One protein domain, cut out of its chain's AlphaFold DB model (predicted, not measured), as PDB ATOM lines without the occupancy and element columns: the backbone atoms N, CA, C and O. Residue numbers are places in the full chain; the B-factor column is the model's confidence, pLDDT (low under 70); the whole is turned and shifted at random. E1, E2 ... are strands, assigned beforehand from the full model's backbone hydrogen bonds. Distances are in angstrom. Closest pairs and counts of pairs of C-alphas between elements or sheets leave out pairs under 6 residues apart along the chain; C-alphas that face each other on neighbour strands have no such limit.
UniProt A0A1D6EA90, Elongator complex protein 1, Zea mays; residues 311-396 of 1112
ATOM      1  N   PRO A 311     -35.751 -39.039  83.607       90.69
ATOM      2  CA  PRO A 311     -36.589 -39.591  82.547       90.69
ATOM      3  C   PRO A 311     -36.347 -41.099  82.423       90.69
ATOM      4  O   PRO A 311     -35.260 -41.584  82.738       90.69
ATOM      5  N   ASN A 312     -37.361 -41.852  81.998       89.50
ATOM      6  CA  ASN A 312     -37.207 -43.275  81.726       89.50
ATOM      7  C   ASN A 312     -36.805 -43.466  80.257       89.50
ATOM      8  O   ASN A 312     -37.649 -43.285  79.373       89.50
ATOM      9  N   PRO A 313     -35.557 -43.871  79.971       85.31
ATOM     10  CA  PRO A 313     -35.099 -44.007  78.595       85.31
ATOM     11  C   PRO A 313     -35.770 -45.184  77.866       85.31
ATOM     12  O   PRO A 313     -35.855 -45.163  76.647       85.31
ATOM     13  N   ALA A 314     -36.311 -46.180  78.580       83.06
ATOM     14  CA  ALA A 314     -36.976 -47.338  77.973       83.06
ATOM     15  C   ALA A 314     -38.439 -47.080  77.574       83.06
ATOM     16  O   ALA A 314     -39.001 -47.797  76.746       83.06
ATOM     17  N   LYS A 315     -39.098 -46.097  78.200       84.31
ATOM     18  CA  LYS A 315     -40.529 -45.828  78.013       84.31
ATOM     19  C   LYS A 315     -40.774 -44.328  77.887       84.31
ATOM     20  O   LYS A 315     -40.811 -43.603  78.885       84.31
ATOM     21  N   ARG A 316     -41.041 -43.873  76.660       80.75
ATOM     22  CA  ARG A 316     -41.457 -42.487  76.400       80.75
ATOM     23  C   ARG A 316     -42.695 -42.111  77.214       80.75
ATOM     24  O   ARG A 316     -43.599 -42.923  77.412       80.75
ATOM     25  N   GLY A 317     -42.732 -40.864  77.675       85.25
ATOM     26  CA  GLY A 317     -43.807 -40.342  78.513       85.25
ATOM     27  C   GLY A 317     -43.752 -40.822  79.965       85.25
ATOM     28  O   GLY A 317     -44.758 -40.699  80.663       85.25
ATOM     29  N   SER A 318     -42.623 -41.368  80.429       90.12
ATOM     30  CA  SER A 318     -42.459 -41.788  81.823       90.12
ATOM     31  C   SER A 318     -41.151 -41.307  82.454       90.12
ATOM     32  O   SER A 318     -40.181 -40.997  81.762       90.12
ATOM     33  N   ALA A 319     -41.142 -41.215  83.784       92.00
ATOM     34  CA  ALA A 319     -39.983 -40.827  84.581       92.00
ATOM     35  C   ALA A 319     -39.940 -41.578  85.910       92.00
ATOM     36  O   ALA A 319     -40.972 -41.899  86.501       92.00
ATOM     37  N   PHE A 320     -38.729 -41.788  86.407       92.69
ATOM     38  CA  PHE A 320     -38.458 -42.290  87.742       92.69
ATOM     39  C   PHE A 320     -38.340 -41.123  88.721       92.69
ATOM     40  O   PHE A 320     -37.568 -40.188  88.507       92.69
ATOM     41  N   ILE A 321     -39.103 -41.186  89.808       92.25
ATOM     42  CA  ILE A 321     -39.154 -40.169  90.857       92.25
ATOM     43  C   ILE A 321     -38.661 -40.800  92.151       92.25
ATOM     44  O   ILE A 321     -39.282 -41.726  92.678       92.25
ATOM     45  N   GLN A 322     -37.559 -40.283  92.681       92.75
ATOM     46  CA  GLN A 322     -37.028 -40.709  93.965       92.75
ATOM     47  C   GLN A 322     -37.621 -39.857  95.083       92.75
ATOM     48  O   GLN A 322     -37.445 -38.638  95.112       92.75
ATOM     49  N   VAL A 323     -38.270 -40.497  96.050       90.19
ATOM     50  CA  VAL A 323     -38.748 -39.845  97.273       90.19
ATOM     51  C   VAL A 323     -37.752 -40.026  98.424       90.19
ATOM     52  O   VAL A 323     -36.758 -40.757  98.330       90.19
ATOM     53  N   SER A 324     -37.987 -39.316  99.528       87.56
ATOM     54  CA  SER A 324     -37.161 -39.417 100.734       87.56
ATOM     55  C   SER A 324     -36.974 -40.875 101.192       87.56
ATOM     56  O   SER A 324     -37.885 -41.697 101.110       87.56
ATOM     57  N   GLY A 325     -35.755 -41.218 101.618       86.12
ATOM     58  CA  GLY A 325     -35.385 -42.583 102.007       86.12
ATOM     59  C   GLY A 325     -34.944 -43.508 100.865       86.12
ATOM     60  O   GLY A 325     -34.623 -44.655 101.142       86.12
ATOM     61  N   GLY A 326     -34.896 -43.038  99.609       88.50
ATOM     62  CA  GLY A 326     -34.357 -43.810  98.473       88.50
ATOM     63  C   GLY A 326     -35.386 -44.670  97.730       88.50
ATOM     64  O   GLY A 326     -35.045 -45.353  96.767       88.50
ATOM     65  N   LYS A 327     -36.663 -44.612  98.131       90.25
ATOM     66  CA  LYS A 327     -37.765 -45.260  97.409       90.25
ATOM     67  C   LYS A 327     -37.987 -44.567  96.061       90.25
ATOM     68  O   LYS A 327     -38.021 -43.340  95.999       90.25
ATOM     69  N   ILE A 328     -38.183 -45.355  95.008       90.69
ATOM     70  CA  ILE A 328     -38.387 -44.863  93.642       90.69
ATOM     71  C   ILE A 328     -39.778 -45.263  93.160       90.69
ATOM     72  O   ILE A 328     -40.253 -46.366  93.435       90.69
ATOM     73  N   ILE A 329     -40.437 -44.344  92.465       89.44
ATOM     74  CA  ILE A 329     -41.768 -44.523  91.892       89.44
ATOM     75  C   ILE A 329     -41.692 -44.169  90.407       89.44
ATOM     76  O   ILE A 329     -41.067 -43.176  90.042       89.44
ATOM     77  N   GLU A 330     -42.311 -44.971  89.546       89.44
ATOM     78  CA  GLU A 330     -42.418 -44.669  88.118       89.44
ATOM     79  C   GLU A 330     -43.709 -43.873  87.885       89.44
ATOM     80  O   GLU A 330     -44.804 -44.300  88.259       89.44
ATOM     81  N   TYR A 331     -43.569 -42.690  87.293       88.50
ATOM     82  CA  TYR A 331     -44.676 -41.880  86.805       88.50
ATOM     83  C   TYR A 331     -44.853 -42.121  85.309       88.50
ATOM     84  O   TYR A 331     -43.908 -41.930  84.549       88.50
ATOM     85  N   CYS A 332     -46.066 -42.470  84.880       86.50
ATOM     86  CA  CYS A 332     -46.413 -42.655  83.472       86.50
ATOM     87  C   CYS A 332     -47.511 -41.672  83.043       86.50
ATOM     88  O   CYS A 332     -48.600 -41.643  83.625       86.50
ATOM     89  N   SER A 333     -47.262 -40.913  81.971       81.44
ATOM     90  CA  SER A 333     -48.310 -40.146  81.298       81.44
ATOM     91  C   SER A 333     -49.287 -41.086  80.576       81.44
ATOM     92  O   SER A 333     -48.950 -42.177  80.120       81.44
ATOM     93  N   SER A 334     -50.539 -40.652  80.456       62.66
ATOM     94  CA  SER A 334     -51.649 -41.422  79.874       62.66
ATOM     95  C   SER A 334     -51.688 -41.386  78.340       62.66
ATOM     96  O   SER A 334     -52.654 -41.853  77.749       62.66
ATOM     97  N   LEU A 335     -50.677 -40.803  77.689       51.44
ATOM     98  CA  LEU A 335     -50.588 -40.678  76.227       51.44
ATOM     99  C   LEU A 335     -50.156 -41.977  75.510       51.44
ATOM    100  O   LEU A 335     -50.111 -42.004  74.281       51.44
ATOM    101  N   ASN A 336     -49.913 -43.078  76.235       43.19
ATOM    102  CA  ASN A 336     -49.638 -44.392  75.642       43.19
ATOM    103  C   ASN A 336     -50.923 -45.061  75.113       43.19
ATOM    104  O   ASN A 336     -51.550 -45.880  75.779       43.19
ATOM    105  N   LEU A 337     -51.280 -44.742  73.866       36.44
ATOM    106  CA  LEU A 337     -52.422 -45.278  73.103       36.44
ATOM    107  C   LEU A 337     -52.372 -46.793  72.788       36.44
ATOM    108  O   LEU A 337     -53.219 -47.275  72.040       36.44
ATOM    109  N   LEU A 338     -51.416 -47.557  73.331       37.69
ATOM    110  CA  LEU A 338     -51.208 -48.966  72.961       37.69
ATOM    111  C   LEU A 338     -51.457 -49.997  74.066       37.69
ATOM    112  O   LEU A 338     -51.484 -51.177  73.745       37.69
ATOM    113  N   ASN A 339     -51.720 -49.609  75.318       37.72
ATOM    114  CA  ASN A 339     -52.111 -50.568  76.357       37.72
ATOM    115  C   ASN A 339     -53.219 -50.003  77.249       37.72
ATOM    116  O   ASN A 339     -53.124 -48.885  77.748       37.72
ATOM    117  N   MET A 340     -54.272 -50.803  77.447       30.31
ATOM    118  CA  MET A 340     -55.395 -50.541  78.351       30.31
ATOM    119  C   MET A 340     -54.884 -50.362  79.791       30.31
ATOM    120  O   MET A 340     -54.792 -51.330  80.542       30.31
ATOM    121  N   CYS A 341     -54.530 -49.139  80.185       29.00
ATOM    122  CA  CYS A 341     -54.201 -48.784  81.565       29.00
ATOM    123  C   CYS A 341     -54.978 -47.518  81.995       29.00
ATOM    124  O   CYS A 341     -55.080 -46.574  81.209       29.00
ATOM    125  N   PRO A 342     -55.555 -47.487  83.215       33.25
ATOM    126  CA  PRO A 342     -56.244 -46.320  83.787       33.25
ATOM    127  C   PRO A 342     -55.355 -45.058  83.884       33.25
ATOM    128  O   PRO A 342     -54.131 -45.161  83.792       33.25
ATOM    129  N   PRO A 343     -55.935 -43.855  84.096       39.47
ATOM    130  CA  PRO A 343     -55.187 -42.596  84.096       39.47
ATOM    131  C   PRO A 343     -54.161 -42.518  85.242       39.47
ATOM    132  O   PRO A 343     -54.499 -42.812  86.384       39.47
ATOM    133  N   ALA A 344     -52.928 -42.105  84.907       47.88
ATOM    134  CA  ALA A 344     -51.790 -41.832  85.802       47.88
ATOM    135  C   ALA A 344     -51.626 -42.850  86.950       47.88
ATOM    136  O   ALA A 344     -51.882 -42.548  88.114       47.88
ATOM    137  N   GLN A 345     -51.199 -44.073  86.625       55.41
ATOM    138  CA  GLN A 345     -50.848 -45.059  87.644       55.41
ATOM    139  C   GLN A 345     -49.402 -44.868  88.099       55.41
ATOM    140  O   GLN A 345     -48.480 -44.907  87.289       55.41
ATOM    141  N   PHE A 346     -49.215 -44.716  89.409       54.75
ATOM    142  CA  PHE A 346     -47.949 -45.041  90.048       54.75
ATOM    143  C   PHE A 346     -47.786 -46.562  90.003       54.75
ATOM    144  O   PHE A 346     -48.497 -47.284  90.706       54.75
ATOM    145  N   SER A 347     -46.877 -47.071  89.175       55.19
ATOM    146  CA  SER A 347     -46.451 -48.465  89.282       55.19
ATOM    147  C   SER A 347     -45.481 -48.575  90.455       55.19
ATOM    148  O   SER A 347     -44.467 -47.877  90.527       55.19
ATOM    149  N   GLY A 348     -45.795 -49.453  91.410       49.28
ATOM    150  CA  GLY A 348     -44.811 -49.890  92.392       49.28
ATOM    151  C   GLY A 348     -43.699 -50.622  91.651       49.28
ATOM    152  O   GLY A 348     -43.920 -51.719  91.145       49.28
ATOM    153  N   ILE A 349     -42.531 -49.998  91.548       60.44
ATOM    154  CA  ILE A 349     -41.352 -50.636  90.972       60.44
ATOM    155  C   ILE A 349     -40.907 -51.755  91.928       60.44
ATOM    156  O   ILE A 349     -41.049 -51.627  93.149       60.44
ATOM    157  N   GLY A 350     -40.386 -52.862  91.384       59.59
ATOM    158  CA  GLY A 350     -39.801 -53.941  92.180       59.59
ATOM    159  C   GLY A 350     -38.827 -53.391  93.225       59.59
ATOM    160  O   GLY A 350     -38.080 -52.449  92.959       59.59
ATOM    161  N   SER A 351     -38.846 -53.966  94.433       61.06
ATOM    162  CA  SER A 351     -38.102 -53.408  95.570       61.06
ATOM    163  C   SER A 351     -36.603 -53.246  95.293       61.06
ATOM    164  O   SER A 351     -35.961 -52.425  95.936       61.06
ATOM    165  N   ASP A 352     -36.055 -54.000  94.342       64.25
ATOM    166  CA  ASP A 352     -34.626 -54.066  94.024       64.25
ATOM    167  C   ASP A 352     -34.094 -52.861  93.245       64.25
ATOM    168  O   ASP A 352     -32.896 -52.593  93.296       64.25
ATOM    169  N   LEU A 353     -34.981 -52.078  92.623       75.00
ATOM    170  CA  LEU A 353     -34.633 -50.827  91.943       75.00
ATOM    171  C   LEU A 353     -34.564 -49.625  92.898       75.00
ATOM    172  O   LEU A 353     -34.048 -48.583  92.516       75.00
ATOM    173  N   CYS A 354     -35.053 -49.746  94.137       87.44
ATOM    174  CA  CYS A 354     -34.940 -48.680  95.137       87.44
ATOM    175  C   CYS A 354     -33.519 -48.598  95.714       87.44
ATOM    176  O   CYS A 354     -32.858 -49.619  95.910       87.44
ATOM    177  N   PHE A 355     -33.084 -47.390  96.076       91.75
ATOM    178  CA  PHE A 355     -31.794 -47.178  96.727       91.75
ATOM    179  C   PHE A 355     -31.888 -47.370  98.249       91.75
ATOM    180  O   PHE A 355     -32.924 -47.065  98.846       91.75
ATOM    181  N   PRO A 356     -30.803 -47.802  98.923       90.81
ATOM    182  CA  PRO A 356     -30.766 -47.907 100.386       90.81
ATOM    183  C   PRO A 356     -30.801 -46.552 101.116       90.81
ATOM    184  O   PRO A 356     -31.036 -46.508 102.323       90.81
ATOM    185  N   ALA A 357     -30.516 -45.457 100.408       92.06
ATOM    186  CA  ALA A 357     -30.472 -44.097 100.932       92.06
ATOM    187  C   ALA A 357     -30.934 -43.086  99.872       92.06
ATOM    188  O   ALA A 357     -31.006 -43.392  98.682       92.06
ATOM    189  N   SER A 358     -31.226 -41.854 100.297       92.69
ATOM    190  CA  SER A 358     -31.509 -40.755  99.372       92.69
ATOM    191  C   SER A 358     -30.258 -40.389  98.568       92.69
ATOM    192  O   SER A 358     -29.277 -39.909  99.129       92.69
ATOM    193  N   CYS A 359     -30.328 -40.594  97.254       94.19
ATOM    194  CA  CYS A 359     -29.306 -40.241  96.275       94.19
ATOM    195  C   CYS A 359     -29.751 -38.995  95.485       94.19
ATOM    196  O   CYS A 359     -30.653 -39.114  94.660       94.19
ATOM    197  N   PRO A 360     -29.212 -37.789  95.747       91.75
ATOM    198  CA  PRO A 360     -29.562 -36.587  94.979       91.75
ATOM    199  C   PRO A 360     -29.155 -36.678  93.505       91.75
ATOM    200  O   PRO A 360     -29.805 -36.097  92.641       91.75
ATOM    201  N   TRP A 361     -28.095 -37.434  93.213       93.06
ATOM    202  CA  TRP A 361     -27.606 -37.662  91.857       93.06
ATOM    203  C   TRP A 361     -28.070 -39.029  91.369       93.06
ATOM    204  O   TRP A 361     -27.383 -40.032  91.569       93.06
ATOM    205  N   MET A 362     -29.255 -39.054  90.765       93.00
ATOM    206  CA  MET A 362     -29.861 -40.242  90.169       93.00
ATOM    207  C   MET A 362     -29.895 -40.109  88.647       93.00
ATOM    208  O   MET A 362     -30.280 -39.064  88.128       93.00
ATOM    209  N   THR A 363     -29.549 -41.179  87.936       91.62
ATOM    210  CA  THR A 363     -29.711 -41.272  86.480       91.62
ATOM    211  C   THR A 363     -30.227 -42.656  86.091       91.62
ATOM    212  O   THR A 363     -29.843 -43.665  86.691       91.62
ATOM    213  N   ALA A 364     -31.126 -42.689  85.112       90.88
ATOM    214  CA  ALA A 364     -31.664 -43.899  84.513       90.88
ATOM    215  C   ALA A 364     -31.111 -44.047  83.098       90.88
ATOM    216  O   ALA A 364     -31.209 -43.118  82.300       90.88
ATOM    217  N   VAL A 365     -30.572 -45.217  82.770       89.19
ATOM    218  CA  VAL A 365     -29.921 -45.474  81.479       89.19
ATOM    219  C   VAL A 365     -30.334 -46.821  80.910       89.19
ATOM    220  O   VAL A 365     -30.635 -47.748  81.657       89.19
ATOM    221  N   LEU A 366     -30.331 -46.940  79.584       88.69
ATOM    222  CA  LEU A 366     -30.518 -48.221  78.904       88.69
ATOM    223  C   LEU A 366     -29.211 -49.007  78.898       88.69
ATOM    224  O   LEU A 366     -28.174 -48.486  78.482       88.69
ATOM    225  N   CYS A 367     -29.264 -50.266  79.318       85.81
ATOM    226  CA  CYS A 367     -28.142 -51.202  79.270       85.81
ATOM    227  C   CYS A 367     -28.602 -52.543  78.680       85.81
ATOM    228  O   CYS A 367     -29.794 -52.853  78.686       85.81
ATOM    229  N   TYR A 368     -27.662 -53.329  78.149       80.62
ATOM    230  CA  TYR A 368     -27.948 -54.702  77.737       80.62
ATOM    231  C   TYR A 368     -27.870 -55.628  78.949       80.62
ATOM    232  O   TYR A 368     -26.829 -55.730  79.588       80.62
ATOM    233  N   GLU A 369     -28.953 -56.341  79.223       72.19
ATOM    234  CA  GLU A 369     -29.018 -57.385  80.237       72.19
ATOM    235  C   GLU A 369     -29.599 -58.645  79.590       72.19
ATOM    236  O   GLU A 369     -30.689 -58.632  79.022       72.19
ATOM    237  N   ASN A 370     -28.833 -59.741  79.584       63.00
ATOM    238  CA  ASN A 370     -29.226 -61.019  78.966       63.00
ATOM    239  C   ASN A 370     -29.702 -60.916  77.496       63.00
ATOM    240  O   ASN A 370     -30.525 -61.709  77.041       63.00
ATOM    241  N   GLY A 371     -29.185 -59.939  76.741       66.62
ATOM    242  CA  GLY A 371     -29.557 -59.694  75.341       66.62
ATOM    243  C   GLY A 371     -30.820 -58.847  75.139       66.62
ATOM    244  O   GLY A 371     -31.164 -58.558  73.994       66.62
ATOM    245  N   MET A 372     -31.478 -58.411  76.217       74.19
ATOM    246  CA  MET A 372     -32.588 -57.452  76.201       74.19
ATOM    247  C   MET A 372     -32.115 -56.085  76.707       74.19
ATOM    248  O   MET A 372     -31.147 -55.990  77.457       74.19
ATOM    249  N   THR A 373     -32.768 -55.009  76.272       79.94
ATOM    250  CA  THR A 373     -32.490 -53.653  76.767       79.94
ATOM    251  C   THR A 373     -33.398 -53.337  77.948       79.94
ATOM    252  O   THR A 373     -34.613 -53.242  77.764       79.94
ATOM    253  N   GLU A 374     -32.822 -53.131  79.130       81.81
ATOM    254  CA  GLU A 374     -33.562 -52.761  80.341       81.81
ATOM    255  C   GLU A 374     -33.030 -51.449  80.947       81.81
ATOM    256  O   GLU A 374     -31.846 -51.124  80.792       81.81
ATOM    257  N   PRO A 375     -33.896 -50.641  81.595       87.31
ATOM    258  CA  PRO A 375     -33.473 -49.429  82.279       87.31
ATOM    259  C   PRO A 375     -32.831 -49.761  83.634       87.31
ATOM    260  O   PRO A 375     -33.481 -50.307  84.525       87.31
ATOM    261  N   LEU A 376     -31.576 -49.354  83.818       88.56
ATOM    262  CA  LEU A 376     -30.855 -49.447  85.087       88.56
ATOM    263  C   LEU A 376     -30.770 -48.079  85.766       88.56
ATOM    264  O   LEU A 376     -30.572 -47.053  85.113       88.56
ATOM    265  N   LEU A 377     -30.901 -48.074  87.094       91.00
ATOM    266  CA  LEU A 377     -30.860 -46.871  87.925       91.00
ATOM    267  C   LEU A 377     -29.560 -46.808  88.723       91.00
ATOM    268  O   LEU A 377     -29.279 -47.691  89.537       91.00
ATOM    269  N   PHE A 378     -28.814 -45.722  88.530       93.06
ATOM    270  CA  PHE A 378     -27.600 -45.405  89.277       93.06
ATOM    271  C   PHE A 378     -27.846 -44.201  90.182       93.06
ATOM    272  O   PHE A 378     -28.405 -43.196  89.742       93.06
ATOM    273  N   GLY A 379     -27.430 -44.303  91.442       94.06
ATOM    274  CA  GLY A 379     -27.649 -43.275  92.457       94.06
ATOM    275  C   GLY A 379     -26.400 -43.033  93.293       94.06
ATOM    276  O   GLY A 379     -25.855 -43.972  93.864       94.06
ATOM    277  N   LEU A 380     -25.945 -41.785  93.385       94.88
ATOM    278  CA  LEU A 380     -24.873 -41.369  94.294       94.88
ATOM    279  C   LEU A 380     -25.467 -40.605  95.484       94.88
ATOM    280  O   LEU A 380     -26.226 -39.650  95.304       94.88
ATOM    281  N   ASP A 381     -25.117 -41.024  96.701       93.19
ATOM    282  CA  ASP A 381     -25.507 -40.333  97.934       93.19
ATOM    283  C   ASP A 381     -24.507 -39.236  98.348       93.19
ATOM    284  O   ASP A 381     -23.368 -39.174  97.879       93.19
ATOM    285  N   GLU A 382     -24.916 -38.363  99.274       89.25
ATOM    286  CA  GLU A 382     -24.075 -37.273  99.799       89.25
ATOM    287  C   GLU A 382     -22.808 -37.768 100.520       89.25
ATOM    288  O   GLU A 382     -21.829 -37.030 100.654       89.25
ATOM    289  N   SER A 383     -22.801 -39.022 100.985       90.81
ATOM    290  CA  SER A 383     -21.641 -39.628 101.639       90.81
ATOM    291  C   SER A 383     -20.592 -40.128 100.642       90.81
ATOM    292  O   SER A 383     -19.459 -40.405 101.044       90.81
ATOM    293  N   GLY A 384     -20.910 -40.160  99.344       91.69
ATOM    294  CA  GLY A 384     -20.045 -40.651  98.273       91.69
ATOM    295  C   GLY A 384     -20.207 -42.144  97.988       91.69
ATOM    296  O   GLY A 384     -19.278 -42.766  97.478       91.69
ATOM    297  N   LYS A 385     -21.348 -42.747  98.339       93.81
ATOM    298  CA  LYS A 385     -21.655 -44.135  97.979       93.81
ATOM    299  C   LYS A 385     -22.471 -44.173  96.694       93.81
ATOM    300  O   LYS A 385     -23.532 -43.554  96.616       93.81
ATOM    301  N   LEU A 386     -21.963 -44.895  95.701       94.44
ATOM    302  CA  LEU A 386     -22.612 -45.130  94.416       94.44
ATOM    303  C   LEU A 386     -23.347 -46.471  94.452       94.44
ATOM    304  O   LEU A 386     -22.735 -47.503  94.737       94.44
ATOM    305  N   TYR A 387     -24.629 -46.453  94.115       92.06
ATOM    306  CA  TYR A 387     -25.505 -47.614  94.088       92.06
ATOM    307  C   TYR A 387     -26.044 -47.882  92.682       92.06
ATOM    308  O   TYR A 387     -26.247 -46.955  91.899       92.06
ATOM    309  N   MET A 388     -26.327 -49.152  92.406       90.00
ATOM    310  CA  MET A 388     -27.143 -49.621  91.287       90.00
ATOM    311  C   MET A 388     -28.311 -50.416  91.874       90.00
ATOM    312  O   MET A 388     -28.111 -51.512  92.406       90.00
ATOM    313  N   GLY A 389     -29.510 -49.829  91.881       85.69
ATOM    314  CA  GLY A 389     -30.606 -50.307  92.733       85.69
ATOM    315  C   GLY A 389     -30.158 -50.426  94.199       85.69
ATOM    316  O   GLY A 389     -29.575 -49.502  94.762       85.69
ATOM    317  N   LYS A 390     -30.338 -51.590  94.829       84.81
ATOM    318  CA  LYS A 390     -29.835 -51.834  96.200       84.81
ATOM    319  C   LYS A 390     -28.332 -52.116  96.301       84.81
ATOM    320  O   LYS A 390     -27.785 -52.114  97.406       84.81
ATOM    321  N   ARG A 391     -27.660 -52.415  95.188       87.06
ATOM    322  CA  ARG A 391     -26.268 -52.877  95.189       87.06
ATOM    323  C   ARG A 391     -25.309 -51.704  95.354       87.06
ATOM    324  O   ARG A 391     -25.356 -50.757  94.579       87.06
ATOM    325  N   LEU A 392     -24.395 -51.797  96.317       90.00
ATOM    326  CA  LEU A 392     -23.295 -50.844  96.476       90.00
ATOM    327  C   LEU A 392     -22.190 -51.137  95.448       90.00
ATOM    328  O   LEU A 392     -21.615 -52.224  95.461       90.00
ATOM    329  N   LEU A 393     -21.883 -50.169  94.583       89.25
ATOM    330  CA  LEU A 393     -20.814 -50.266  93.583       89.25
ATOM    331  C   LEU A 393     -19.495 -49.666  94.077       89.25
ATOM    332  O   LEU A 393     -18.440 -50.263  93.885       89.25
ATOM    333  N   SER A 394     -19.543 -48.501  94.724       90.19
ATOM    334  CA  SER A 394     -18.372 -47.824  95.301       90.19
ATOM    335  C   SER A 394     -18.773 -47.075  96.567       90.19
ATOM    336  O   SER A 394     -19.879 -46.546  96.652       90.19
ATOM    337  N   ASN A 395     -17.889 -47.031  97.558       91.31
ATOM    338  CA  ASN A 395     -18.072 -46.353  98.840       91.31
ATOM    339  C   ASN A 395     -17.366 -44.990  98.933       91.31
ATOM    340  O   ASN A 395     -17.520 -44.286  99.934       91.31
ATOM    341  N   ASN A 396     -16.576 -44.632  97.922       91.44
ATOM    342  CA  ASN A 396     -15.739 -43.440  97.910       91.44
ATOM    343  C   ASN A 396     -15.860 -42.658  96.592       91.44
ATOM    344  O   ASN A 396     -14.959 -41.891  96.256       91.44
TER     345      ASN A 396
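Overview. This is residues 311 to 396 of the 1112 residues of the protein "Elongator complex protein 1" of Zea mays (UniProt A0A1D6EA90). Two small antiparallel sheets stand side by side and hardly meet: one of four strands, E4 to E7, in which E4 and E5 make a long, bent hairpin, and one of three strands, E1 to E3, loosely formed at E3. A long loop, residues 333 to 345, reaches away at the end of the domain far from E7, and residues 349 to 360 join the two sheets. The printed part has 86 residues with seven named strands, E1 to E7 in order along the chain, and no named helix; the sheet orders are E4 - E5 - E6 - E7 and E1 - E2 - E3, all antiparallel. The class is all strand, though 39 of the 86 residues, under half, are in named elements. The whole is compact, with a radius of gyration of the C-alphas of 13.8 A and spans of 44 by 32 by 18 A.

Arrangement. The larger sheet is a meander, each strand the antiparallel neighbour of the one before: E4, residues 361 to 369, E5, residues 372 to 380, E6, residues 386 to 388, and E7, residues 391 to 394. E4 and E5 form a hairpin at 155 degrees between directions, with N 363 and O 378 2.9 A apart, within hydrogen-bond range. E4 bends by 59 degrees at residue 366. E5 and E6 are a hairpin at 154 degrees, with N 387 and O 379 at 2.8 A. E6 and E7 are a hairpin at 147 degrees, with N 388 and O 391 at 2.9 A. From edge to edge the strands' lines turn by 69 degrees. The second meander is E1, residues 318 to 323, E2, residues 328 to 332, and E3, residues 346 to 348. E1 and E2 are a hairpin at 151 degrees, with N 321 and O 329 at 2.8 A. E2 and E3 are a hairpin at 139 degrees with no N and O pair within hydrogen-bond range; C-alphas 331 and 346 face each other at 5.6 A. Between the sheets, the closest C-alphas of E1 and E4 are those of Phe 320 and Ala 364, 7.7 A apart. E2 and E5 are apart, as are E3 and E4.

Along the chain. E5 measures 25.4 A from first to last C-alpha, E4 22.9 A, E1 16.0 A, E2 13.1 A, E7 9.4 A, E6 7.1 A and E3 6.2 A. E4 begins at C-alpha 361, (-27.606, -37.662, 91.857). E1 begins at C-alpha 318, (-42.459, -41.788, 81.823), and E7 ends at C-alpha 394, (-18.372, -47.824, 95.301).

Size, cuts and confidence. The C-alphas farthest apart are those of Met 340 and Asn 396, 44.8 A. The printed part has no cut. The links E2 to E3 and E3 to E4 are long. Mean pLDDT of the printed part is 79.0, and residues 334 to 352 and 370 to 371 are under 70.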